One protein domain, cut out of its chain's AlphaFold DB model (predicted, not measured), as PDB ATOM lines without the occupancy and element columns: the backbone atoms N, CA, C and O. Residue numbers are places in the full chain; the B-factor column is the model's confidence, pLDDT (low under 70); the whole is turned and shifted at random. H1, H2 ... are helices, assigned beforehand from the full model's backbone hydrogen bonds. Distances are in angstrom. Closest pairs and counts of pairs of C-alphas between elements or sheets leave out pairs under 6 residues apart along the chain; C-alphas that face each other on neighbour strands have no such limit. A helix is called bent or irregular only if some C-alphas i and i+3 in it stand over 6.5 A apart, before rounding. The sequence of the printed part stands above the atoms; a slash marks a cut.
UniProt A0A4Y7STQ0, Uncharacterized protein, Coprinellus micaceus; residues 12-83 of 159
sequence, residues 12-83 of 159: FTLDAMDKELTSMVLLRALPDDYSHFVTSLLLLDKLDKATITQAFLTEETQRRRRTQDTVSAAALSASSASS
ATOM      1  N   PHE A  12       3.626 -17.650  36.007       87.00
ATOM      2  CA  PHE A  12       3.074 -16.670  35.077       87.00
ATOM      3  C   PHE A  12       1.562 -16.487  35.273       87.00
ATOM      4  O   PHE A  12       0.767 -17.401  35.036       87.00
ATOM      5  N   THR A  13       1.164 -15.283  35.677       93.00
ATOM      6  CA  THR A  13      -0.233 -14.896  35.899       93.00
ATOM      7  C   THR A  13      -0.824 -14.182  34.684       93.00
ATOM      8  O   THR A  13      -0.108 -13.709  33.803       93.00
ATOM      9  N   LEU A  14      -2.154 -14.061  34.646       91.88
ATOM     10  CA  LEU A  14      -2.847 -13.283  33.613       91.88
ATOM     11  C   LEU A  14      -2.417 -11.803  33.637       91.88
ATOM     12  O   LEU A  14      -2.184 -11.216  32.589       91.88
ATOM     13  N   ASP A  15      -2.186 -11.241  34.824       92.56
ATOM     14  CA  ASP A  15      -1.655  -9.881  34.993       92.56
ATOM     15  C   ASP A  15      -0.247  -9.707  34.383       92.56
ATOM     16  O   ASP A  15       0.059  -8.669  33.798       92.56
ATOM     17  N   ALA A  16       0.613 -10.732  34.449       89.38
ATOM     18  CA  ALA A  16       1.911 -10.706  33.770       89.38
ATOM     19  C   ALA A  16       1.755 -10.688  32.239       89.38
ATOM     20  O   ALA A  16       2.458  -9.941  31.558       89.38
ATOM     21  N   MET A  17       0.784 -11.438  31.710       90.38
ATOM     22  CA  MET A  17       0.447 -11.433  30.284       90.38
ATOM     23  C   MET A  17      -0.043 -10.064  29.812       90.38
ATOM     24  O   MET A  17       0.411  -9.579  28.778       90.38
ATOM     25  N   ASP A  18      -0.929  -9.422  30.573       94.00
ATOM     26  CA  ASP A  18      -1.459  -8.103  30.223       94.00
ATOM     27  C   ASP A  18      -0.358  -7.037  30.221       94.00
ATOM     28  O   ASP A  18      -0.349  -6.146  29.366       94.00
ATOM     29  N   LYS A  19       0.618  -7.141  31.132       92.38
ATOM     30  CA  LYS A  19       1.797  -6.262  31.154       92.38
ATOM     31  C   LYS A  19       2.674  -6.449  29.918       92.38
ATOM     32  O   LYS A  19       3.033  -5.452  29.293       92.38
ATOM     33  N   GLU A  20       2.986  -7.688  29.545       90.44
ATOM     34  CA  GLU A  20       3.752  -7.986  28.326       90.44
ATOM     35  C   GLU A  20       3.014  -7.509  27.071       90.44
ATOM     36  O   GLU A  20       3.599  -6.842  26.214       90.44
ATOM     37  N   LEU A  21       1.708  -7.773  26.988       93.00
ATOM     38  CA  LEU A  21       0.874  -7.326  25.878       93.00
ATOM     39  C   LEU A  21       0.849  -5.798  25.790       93.00
ATOM     40  O   LEU A  21       1.005  -5.243  24.704       93.00
ATOM     41  N   THR A  22       0.726  -5.110  26.925       94.62
ATOM     42  CA  THR A  22       0.790  -3.644  26.989       94.62
ATOM     43  C   THR A  22       2.118  -3.130  26.435       94.62
ATOM     44  O   THR A  22       2.125  -2.208  25.620       94.62
ATOM     45  N   SER A  23       3.240  -3.741  26.823       92.94
ATOM     46  CA  SER A  23       4.564  -3.405  26.288       92.94
ATOM     47  C   SER A  23       4.645  -3.600  24.767       92.94
ATOM     48  O   SER A  23       5.146  -2.727  24.057       92.94
ATOM     49  N   MET A  24       4.107  -4.703  24.237       92.38
ATOM     50  CA  MET A  24       4.081  -4.957  22.791       92.38
ATOM     51  C   MET A  24       3.212  -3.950  22.036       92.38
ATOM     52  O   MET A  24       3.612  -3.462  20.977       92.38
ATOM     53  N   VAL A  25       2.034  -3.625  22.575       95.62
ATOM     54  CA  VAL A  25       1.124  -2.637  21.986       95.62
ATOM     55  C   VAL A  25       1.787  -1.263  21.951       95.62
ATOM     56  O   VAL A  25       1.715  -0.596  20.925       95.62
ATOM     57  N   LEU A  26       2.498  -0.865  23.011       94.25
ATOM     58  CA  LEU A  26       3.240   0.399  23.043       94.25
ATOM     59  C   LEU A  26       4.295   0.482  21.938       94.25
ATOM     60  O   LEU A  26       4.369   1.500  21.259       94.25
ATOM     61  N   LEU A  27       5.070  -0.585  21.714       93.19
ATOM     62  CA  LEU A  27       6.052  -0.619  20.624       93.19
ATOM     63  C   LEU A  27       5.397  -0.546  19.240       93.19
ATOM     64  O   LEU A  27       5.919   0.115  18.348       93.19
ATOM     65  N   ARG A  28       4.264  -1.232  19.053       92.19
ATOM     66  CA  ARG A  28       3.537  -1.286  17.773       92.19
ATOM     67  C   ARG A  28       2.730  -0.026  17.475       92.19
ATOM     68  O   ARG A  28       2.431   0.221  16.316       92.19
ATOM     69  N   ALA A  29       2.368   0.741  18.499       94.69
ATOM     70  CA  ALA A  29       1.653   2.005  18.355       94.69
ATOM     71  C   ALA A  29       2.560   3.157  17.888       94.69
ATOM     72  O   ALA A  29       2.057   4.236  17.576       94.69
ATOM     73  N   LEU A  30       3.882   2.955  17.869       93.69
ATOM     74  CA  LEU A  30       4.827   3.967  17.418       93.69
ATOM     75  C   LEU A  30       4.800   4.122  15.887       93.69
ATOM     76  O   LEU A  30       4.717   3.118  15.181       93.69
ATOM     77  N   PRO A  31       4.916   5.359  15.366       94.31
ATOM     78  CA  PRO A  31       5.085   5.599  13.934       94.31
ATOM     79  C   PRO A  31       6.362   4.961  13.371       94.31
ATOM     80  O   PRO A  31       7.348   4.788  14.091       94.31
ATOM     81  N   ASP A  32       6.387   4.718  12.059       93.94
ATOM     82  CA  ASP A  32       7.527   4.096  11.364       93.94
ATOM     83  C   ASP A  32       8.840   4.896  11.476       93.94
ATOM     84  O   ASP A  32       9.929   4.315  11.467       93.94
ATOM     85  N   ASP A  33       8.758   6.212  11.692       93.56
ATOM     86  CA  ASP A  33       9.918   7.083  11.952       93.56
ATOM     87  C   ASP A  33      10.699   6.684  13.222       93.56
ATOM     88  O   ASP A  33      11.852   7.076  13.410       93.56
ATOM     89  N   TYR A  34      10.091   5.881  14.100       95.19
ATOM     90  CA  TYR A  34      10.704   5.328  15.306       95.19
ATOM     91  C   TYR A  34      11.224   3.897  15.104       95.19
ATOM     92  O   TYR A  34      11.644   3.264  16.070       95.19
ATOM     93  N   SER A  35      11.235   3.360  13.883       94.12
ATOM     94  CA  SER A  35      11.642   1.974  13.583       94.12
ATOM     95  C   SER A  35      13.016   1.591  14.151       94.12
ATOM     96  O   SER A  35      13.176   0.509  14.724       94.12
ATOM     97  N   HIS A  36      14.004   2.487  14.071       94.19
ATOM     98  CA  HIS A  36      15.330   2.274  14.663       94.19
ATOM     99  C   HIS A  36      15.284   2.185  16.192       94.19
ATOM    100  O   HIS A  36      15.958   1.344  16.784       94.19
ATOM    101  N   PHE A  37      14.457   3.020  16.824       94.81
ATOM    102  CA  PHE A  37      14.235   3.008  18.268       94.81
ATOM    103  C   PHE A  37      13.470   1.751  18.712       94.81
ATOM    104  O   PHE A  37      13.825   1.122  19.701       94.81
ATOM    105  N   VAL A  38      12.468   1.312  17.950       94.69
ATOM    106  CA  VAL A  38      11.768   0.045  18.214       94.69
ATOM    107  C   VAL A  38      12.734  -1.134  18.100       94.69
ATOM    108  O   VAL A  38      12.741  -2.009  18.961       94.69
ATOM    109  N   THR A  39      13.594  -1.141  17.079       93.88
ATOM    110  CA  THR A  39      14.605  -2.193  16.894       93.88
ATOM    111  C   THR A  39      15.597  -2.229  18.056       93.88
ATOM    112  O   THR A  39      15.924  -3.313  18.533       93.88
ATOM    113  N   SER A  40      16.049  -1.072  18.552       93.50
ATOM    114  CA  SER A  40      16.939  -1.027  19.717       93.50
ATOM    115  C   SER A  40      16.239  -1.483  20.998       93.50
ATOM    116  O   SER A  40      16.849  -2.196  21.790       93.50
ATOM    117  N   LEU A  41      14.952  -1.161  21.172       93.12
ATOM    118  CA  LEU A  41      14.154  -1.651  22.297       93.12
ATOM    119  C   LEU A  41      13.962  -3.171  22.282       93.12
ATOM    120  O   LEU A  41      14.017  -3.800  23.334       93.12
ATOM    121  N   LEU A  42      13.785  -3.776  21.105       90.56
ATOM    122  CA  LEU A  42      13.642  -5.231  20.958       90.56
ATOM    123  C   LEU A  42      14.920  -6.015  21.299       90.56
ATOM    124  O   LEU A  42      14.848  -7.226  21.489       90.56
ATOM    125  N   LEU A  43      16.074  -5.347  21.379       91.31
ATOM    126  CA  LEU A  43      17.337  -5.955  21.806       91.31
ATOM    127  C   LEU A  43      17.497  -5.994  23.334       91.31
ATOM    128  O   LEU A  43      18.448  -6.605  23.822       91.31
ATOM    129  N   LEU A  44      16.613  -5.341  24.098       88.44
ATOM    130  CA  LEU A  44      16.656  -5.397  25.557       88.44
ATOM    131  C   LEU A  44      16.137  -6.749  26.064       88.44
ATOM    132  O   LEU A  44      15.120  -7.259  25.605       88.44
ATOM    133  N   ASP A  45      16.807  -7.279  27.088       84.31
ATOM    134  CA  ASP A  45      16.443  -8.539  27.757       84.31
ATOM    135  C   ASP A  45      15.104  -8.442  28.516       84.31
ATOM    136  O   ASP A  45      14.402  -9.430  28.716       84.31
ATOM    137  N   LYS A  46      14.724  -7.228  28.938       84.06
ATOM    138  CA  LYS A  46      13.479  -6.960  29.665       84.06
ATOM    139  C   LYS A  46      12.790  -5.730  29.107       84.06
ATOM    140  O   LYS A  46      13.387  -4.658  29.030       84.06
ATOM    141  N   LEU A  47      11.520  -5.904  28.754       87.94
ATOM    142  CA  LEU A  47      10.704  -4.880  28.119       87.94
ATOM    143  C   LEU A  47       9.433  -4.618  28.944       87.94
ATOM    144  O   LEU A  47       8.354  -5.150  28.677       87.94
ATOM    145  N   ASP A  48       9.563  -3.789  29.971       91.31
ATOM    146  CA  ASP A  48       8.452  -3.338  30.802       91.31
ATOM    147  C   ASP A  48       7.952  -1.948  30.385       91.31
ATOM    148  O   ASP A  48       8.680  -1.114  29.841       91.31
ATOM    149  N   LYS A  49       6.682  -1.676  30.695       92.06
ATOM    150  CA  LYS A  49       6.023  -0.402  30.388       92.06
ATOM    151  C   LYS A  49       6.816   0.815  30.877       92.06
ATOM    152  O   LYS A  49       6.862   1.822  30.168       92.06
ATOM    153  N   ALA A  50       7.401   0.757  32.076       92.88
ATOM    154  CA  ALA A  50       8.112   1.898  32.643       92.88
ATOM    155  C   ALA A  50       9.400   2.180  31.862       92.88
ATOM    156  O   ALA A  50       9.625   3.325  31.462       92.88
ATOM    157  N   THR A  51      10.179   1.141  31.552       92.56
ATOM    158  CA  THR A  51      11.385   1.270  30.721       92.56
ATOM    159  C   THR A  51      11.074   1.793  29.322       92.56
ATOM    160  O   THR A  51      11.738   2.729  28.882       92.56
ATOM    161  N   ILE A  52      10.039   1.278  28.642       93.88
ATOM    162  CA  ILE A  52       9.643   1.782  27.310       93.88
ATOM    163  C   ILE A  52       9.285   3.266  27.386       93.88
ATOM    164  O   ILE A  52       9.748   4.062  26.570       93.88
ATOM    165  N   THR A  53       8.478   3.649  28.377       94.19
ATOM    166  CA  THR A  53       8.025   5.039  28.536       94.19
ATOM    167  C   THR A  53       9.212   5.972  28.768       94.19
ATOM    168  O   THR A  53       9.323   7.011  28.120       94.19
ATOM    169  N   GLN A  54      10.139   5.588  29.648       95.12
ATOM    170  CA  GLN A  54      11.327   6.385  29.943       95.12
ATOM    171  C   GLN A  54      12.278   6.483  28.743       95.12
ATOM    172  O   GLN A  54      12.801   7.560  28.436       95.12
ATOM    173  N   ALA A  55      12.487   5.372  28.035       94.56
ATOM    174  CA  ALA A  55      13.292   5.347  26.823       94.56
ATOM    175  C   ALA A  55      12.686   6.253  25.742       94.56
ATOM    176  O   ALA A  55      13.414   7.007  25.101       94.56
ATOM    177  N   PHE A  56      11.358   6.251  25.601       95.25
ATOM    178  CA  PHE A  56      10.659   7.107  24.647       95.25
ATOM    179  C   PHE A  56      10.818   8.593  24.984       95.25
ATOM    180  O   PHE A  56      11.154   9.382  24.105       95.25
ATOM    181  N   LEU A  57      10.653   8.984  26.253       95.69
ATOM    182  CA  LEU A  57      10.880  10.370  26.691       95.69
ATOM    183  C   LEU A  57      12.316  10.833  26.412       95.69
ATOM    184  O   LEU A  57      12.548  11.974  25.999       95.69
ATOM    185  N   THR A  58      13.280   9.934  26.606       95.38
ATOM    186  CA  THR A  58      14.693  10.199  26.324       95.38
ATOM    187  C   THR A  58      14.931  10.373  24.825       95.38
ATOM    188  O   THR A  58      15.521  11.373  24.416       95.38
ATOM    189  N   GLU A  59      14.432   9.455  23.996       95.19
ATOM    190  CA  GLU A  59      14.561   9.524  22.535       95.19
ATOM    191  C   GLU A  59      13.874  10.768  21.961       95.19
ATOM    192  O   GLU A  59      14.420  11.450  21.097       95.19
ATOM    193  N   GLU A  60      12.689  11.113  22.462       95.00
ATOM    194  CA  GLU A  60      11.960  12.320  22.071       95.00
ATOM    195  C   GLU A  60      12.746  13.591  22.414       95.00
ATOM    196  O   GLU A  60      12.886  14.490  21.582       95.00
ATOM    197  N   THR A  61      13.343  13.645  23.605       95.69
ATOM    198  CA  THR A  61      14.219  14.757  24.002       95.69
ATOM    199  C   THR A  61      15.435  14.862  23.080       95.69
ATOM    200  O   THR A  61      15.806  15.960  22.656       95.69
ATOM    201  N   GLN A  62      16.056  13.732  22.735       93.88
ATOM    202  CA  GLN A  62      17.209  13.704  21.837       93.88
ATOM    203  C   GLN A  62      16.850  14.126  20.411       93.88
ATOM    204  O   GLN A  62      17.609  14.885  19.805       93.88
ATOM    205  N   ARG A  63      15.712  13.677  19.871       92.94
ATOM    206  CA  ARG A  63      15.264  14.097  18.535       92.94
ATOM    207  C   ARG A  63      14.977  15.589  18.482       92.94
ATOM    208  O   ARG A  63      15.460  16.238  17.559       92.94
ATOM    209  N   ARG A  64      14.332  16.157  19.509       92.69
ATOM    210  CA  ARG A  64      14.112  17.614  19.611       92.69
ATOM    211  C   ARG A  64      15.415  18.406  19.591       92.69
ATOM    212  O   ARG A  64      15.519  19.388  18.856       92.69
ATOM    213  N   ARG A  65      16.424  17.957  20.346       92.31
ATOM    214  CA  ARG A  65      17.761  18.575  20.339       92.31
ATOM    215  C   ARG A  65      18.415  18.498  18.963       92.31
ATOM    216  O   ARG A  65      18.830  19.528  18.451       92.31
ATOM    217  N   ARG A  66      18.401  17.327  18.315       88.88
ATOM    218  CA  ARG A  66      18.945  17.151  16.956       88.88
ATOM    219  C   ARG A  66      18.283  18.093  15.948       88.88
ATOM    220  O   ARG A  66      18.986  18.734  15.174       88.88
ATOM    221  N   THR A  67      16.957  18.245  15.984       83.25
ATOM    222  CA  THR A  67      16.269  19.225  15.126       83.25
ATOM    223  C   THR A  67      16.694  20.663  15.428       83.25
ATOM    224  O   THR A  67      16.969  21.417  14.498       83.25
ATOM    225  N   GLN A  68      16.837  21.054  16.694       79.62
ATOM    226  CA  GLN A  68      17.296  22.402  17.049       79.62
ATOM    227  C   GLN A  68      18.747  22.664  16.610       79.62
ATOM    228  O   GLN A  68      19.055  23.739  16.088       79.62
ATOM    229  N   ASP A  69      19.627  21.677  16.769       74.38
ATOM    230  CA  ASP A  69      21.024  21.762  16.347       74.38
ATOM    231  C   ASP A  69      21.134  21.847  14.821       74.38
ATOM    232  O   ASP A  69      21.926  22.637  14.313       74.38
ATOM    233  N   THR A  70      20.295  21.120  14.071       74.12
ATOM    234  CA  THR A  70      20.263  21.227  12.600       74.12
ATOM    235  C   THR A  70      19.839  22.619  12.131       74.12
ATOM    236  O   THR A  70      20.456  23.167  11.220       74.12
ATOM    237  N   VAL A  71      18.855  23.241  12.790       71.12
ATOM    238  CA  VAL A  71      18.432  24.621  12.498       71.12
ATOM    239  C   VAL A  71      19.549  25.612  12.840       71.12
ATOM    240  O   VAL A  71      19.829  26.529  12.069       71.12
ATOM    241  N   SER A  72      20.238  25.398  13.960       69.69
ATOM    242  CA  SER A  72      21.342  26.256  14.406       69.69
ATOM    243  C   SER A  72      22.566  26.137  13.486       69.69
ATOM    244  O   SER A  72      23.143  27.146  13.087       69.69
ATOM    245  N   ALA A  73      22.931  24.924  13.068       64.38
ATOM    246  CA  ALA A  73      24.019  24.670  12.124       64.38
ATOM    247  C   ALA A  73      23.705  25.197  10.713       64.38
ATOM    248  O   ALA A  73      24.594  25.733  10.043       64.38
ATOM    249  N   ALA A  74      22.446  25.107  10.275       65.06
ATOM    250  CA  ALA A  74      21.990  25.721   9.030       65.06
ATOM    251  C   ALA A  74      22.062  27.255   9.093       65.06
ATOM    252  O   ALA A  74      22.530  27.874   8.141       65.06
ATOM    253  N   ALA A  75      21.691  27.878  10.218       59.28
ATOM    254  CA  ALA A  75      21.822  29.325  10.412       59.28
ATOM    255  C   ALA A  75      23.291  29.791  10.416       59.28
ATOM    256  O   ALA A  75      23.625  30.817   9.815       59.28
ATOM    257  N   LEU A  76      24.188  29.019  11.037       59.38
ATOM    258  CA  LEU A  76      25.630  29.283  11.014       59.38
ATOM    259  C   LEU A  76      26.200  29.131   9.596       59.38
ATOM    260  O   LEU A  76      26.918  30.015   9.136       59.38
ATOM    261  N   SER A  77      25.806  28.088   8.861       59.22
ATOM    262  CA  SER A  77      26.222  27.882   7.464       59.22
ATOM    263  C   SER A  77      25.657  28.948   6.520       59.22
ATOM    264  O   SER A  77      26.359  29.401   5.619       59.22
ATOM    265  N   ALA A  78      24.428  29.422   6.746       55.59
ATOM    266  CA  ALA A  78      23.844  30.546   6.013       55.59
ATOM    267  C   ALA A  78      24.561  31.873   6.324       55.59
ATOM    268  O   ALA A  78      24.725  32.711   5.437       55.59
ATOM    269  N   SER A  79      25.058  32.045   7.552       53.94
ATOM    270  CA  SER A  79      25.898  33.189   7.936       53.94
ATOM    271  C   SER A  79      27.289  33.115   7.284       53.94
ATOM    272  O   SER A  79      27.829  34.132   6.846       53.94
ATOM    273  N   SER A  80      27.846  31.908   7.125       52.09
ATOM    274  CA  SER A  80      29.097  31.670   6.389       52.09
ATOM    275  C   SER A  80      28.937  31.847   4.873       52.09
ATOM    276  O   SER A  80      29.816  32.411   4.229       52.09
ATOM    277  N   ALA A  81      27.797  31.457   4.295       51.47
ATOM    278  CA  ALA A  81      27.474  31.723   2.890       51.47
ATOM    279  C   ALA A  81      27.170  33.213   2.629       51.47
ATOM    280  O   ALA A  81      27.481  33.736   1.562       51.47
ATOM    281  N   SER A  82      26.659  33.932   3.635       50.47
ATOM    282  CA  SER A  82      26.485  35.393   3.599       50.47
ATOM    283  C   SER A  82      27.795  36.162   3.813       50.47
ATOM    284  O   SER A  82      27.841  37.375   3.634       50.47
ATOM    285  N   SER A  83      28.906  35.480   4.116       52.69
ATOM    286  CA  SER A  83      30.234  36.111   4.201       52.69
ATOM    287  C   SER A  83      30.812  36.491   2.827       52.69
ATOM    288  O   SER A  83      31.883  37.087   2.754       52.69
TER     289      SER A  83
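This is residues 12 to 83 of the 159 residues of an uncharacterized protein of Coprinellus micaceus (UniProt A0A4Y7STQ0). One long helix, H3, makes most of the length, its residues 61 to 83 sticking out as an arm; H1 meets its first residues and runs the same way, and short H2 folds back near both. The printed part has 72 residues with three named helices, H1, H2, H3 along the chain, and no named strand: all helix. It is extended, radius of gyration of the C-alphas 18.2 A, spanning 67 by 19 by 18 A.

H3, residues 49 to 83, is 51.0 A long and ends at C-alpha 83 (30.234, 36.111, 4.201). H1, residues 14 to 28, 20.9 A, begins at C-alpha 14 (-2.847, -13.283, 33.613). H2, residues 32 to 42, 14.7 A, is irregular: C-alphas 33 and 36 are 7.7 A apart.

H3 touches H1 with residues 49 to 52 alone, closest C-alphas Ser 23 and Lys 49, 5.3 A, at a shallow tilt of 15 degrees. H2 is close to but not clearly touching H3, closest C-alphas Leu 41 and Ile 52, 7.6 A. Every O i to N i+4 pair is within hydrogen-bond range in H1 and H3, 5 of 7 in H2.

The printed part has no cut. Residues 72 to 83 are under pLDDT 70.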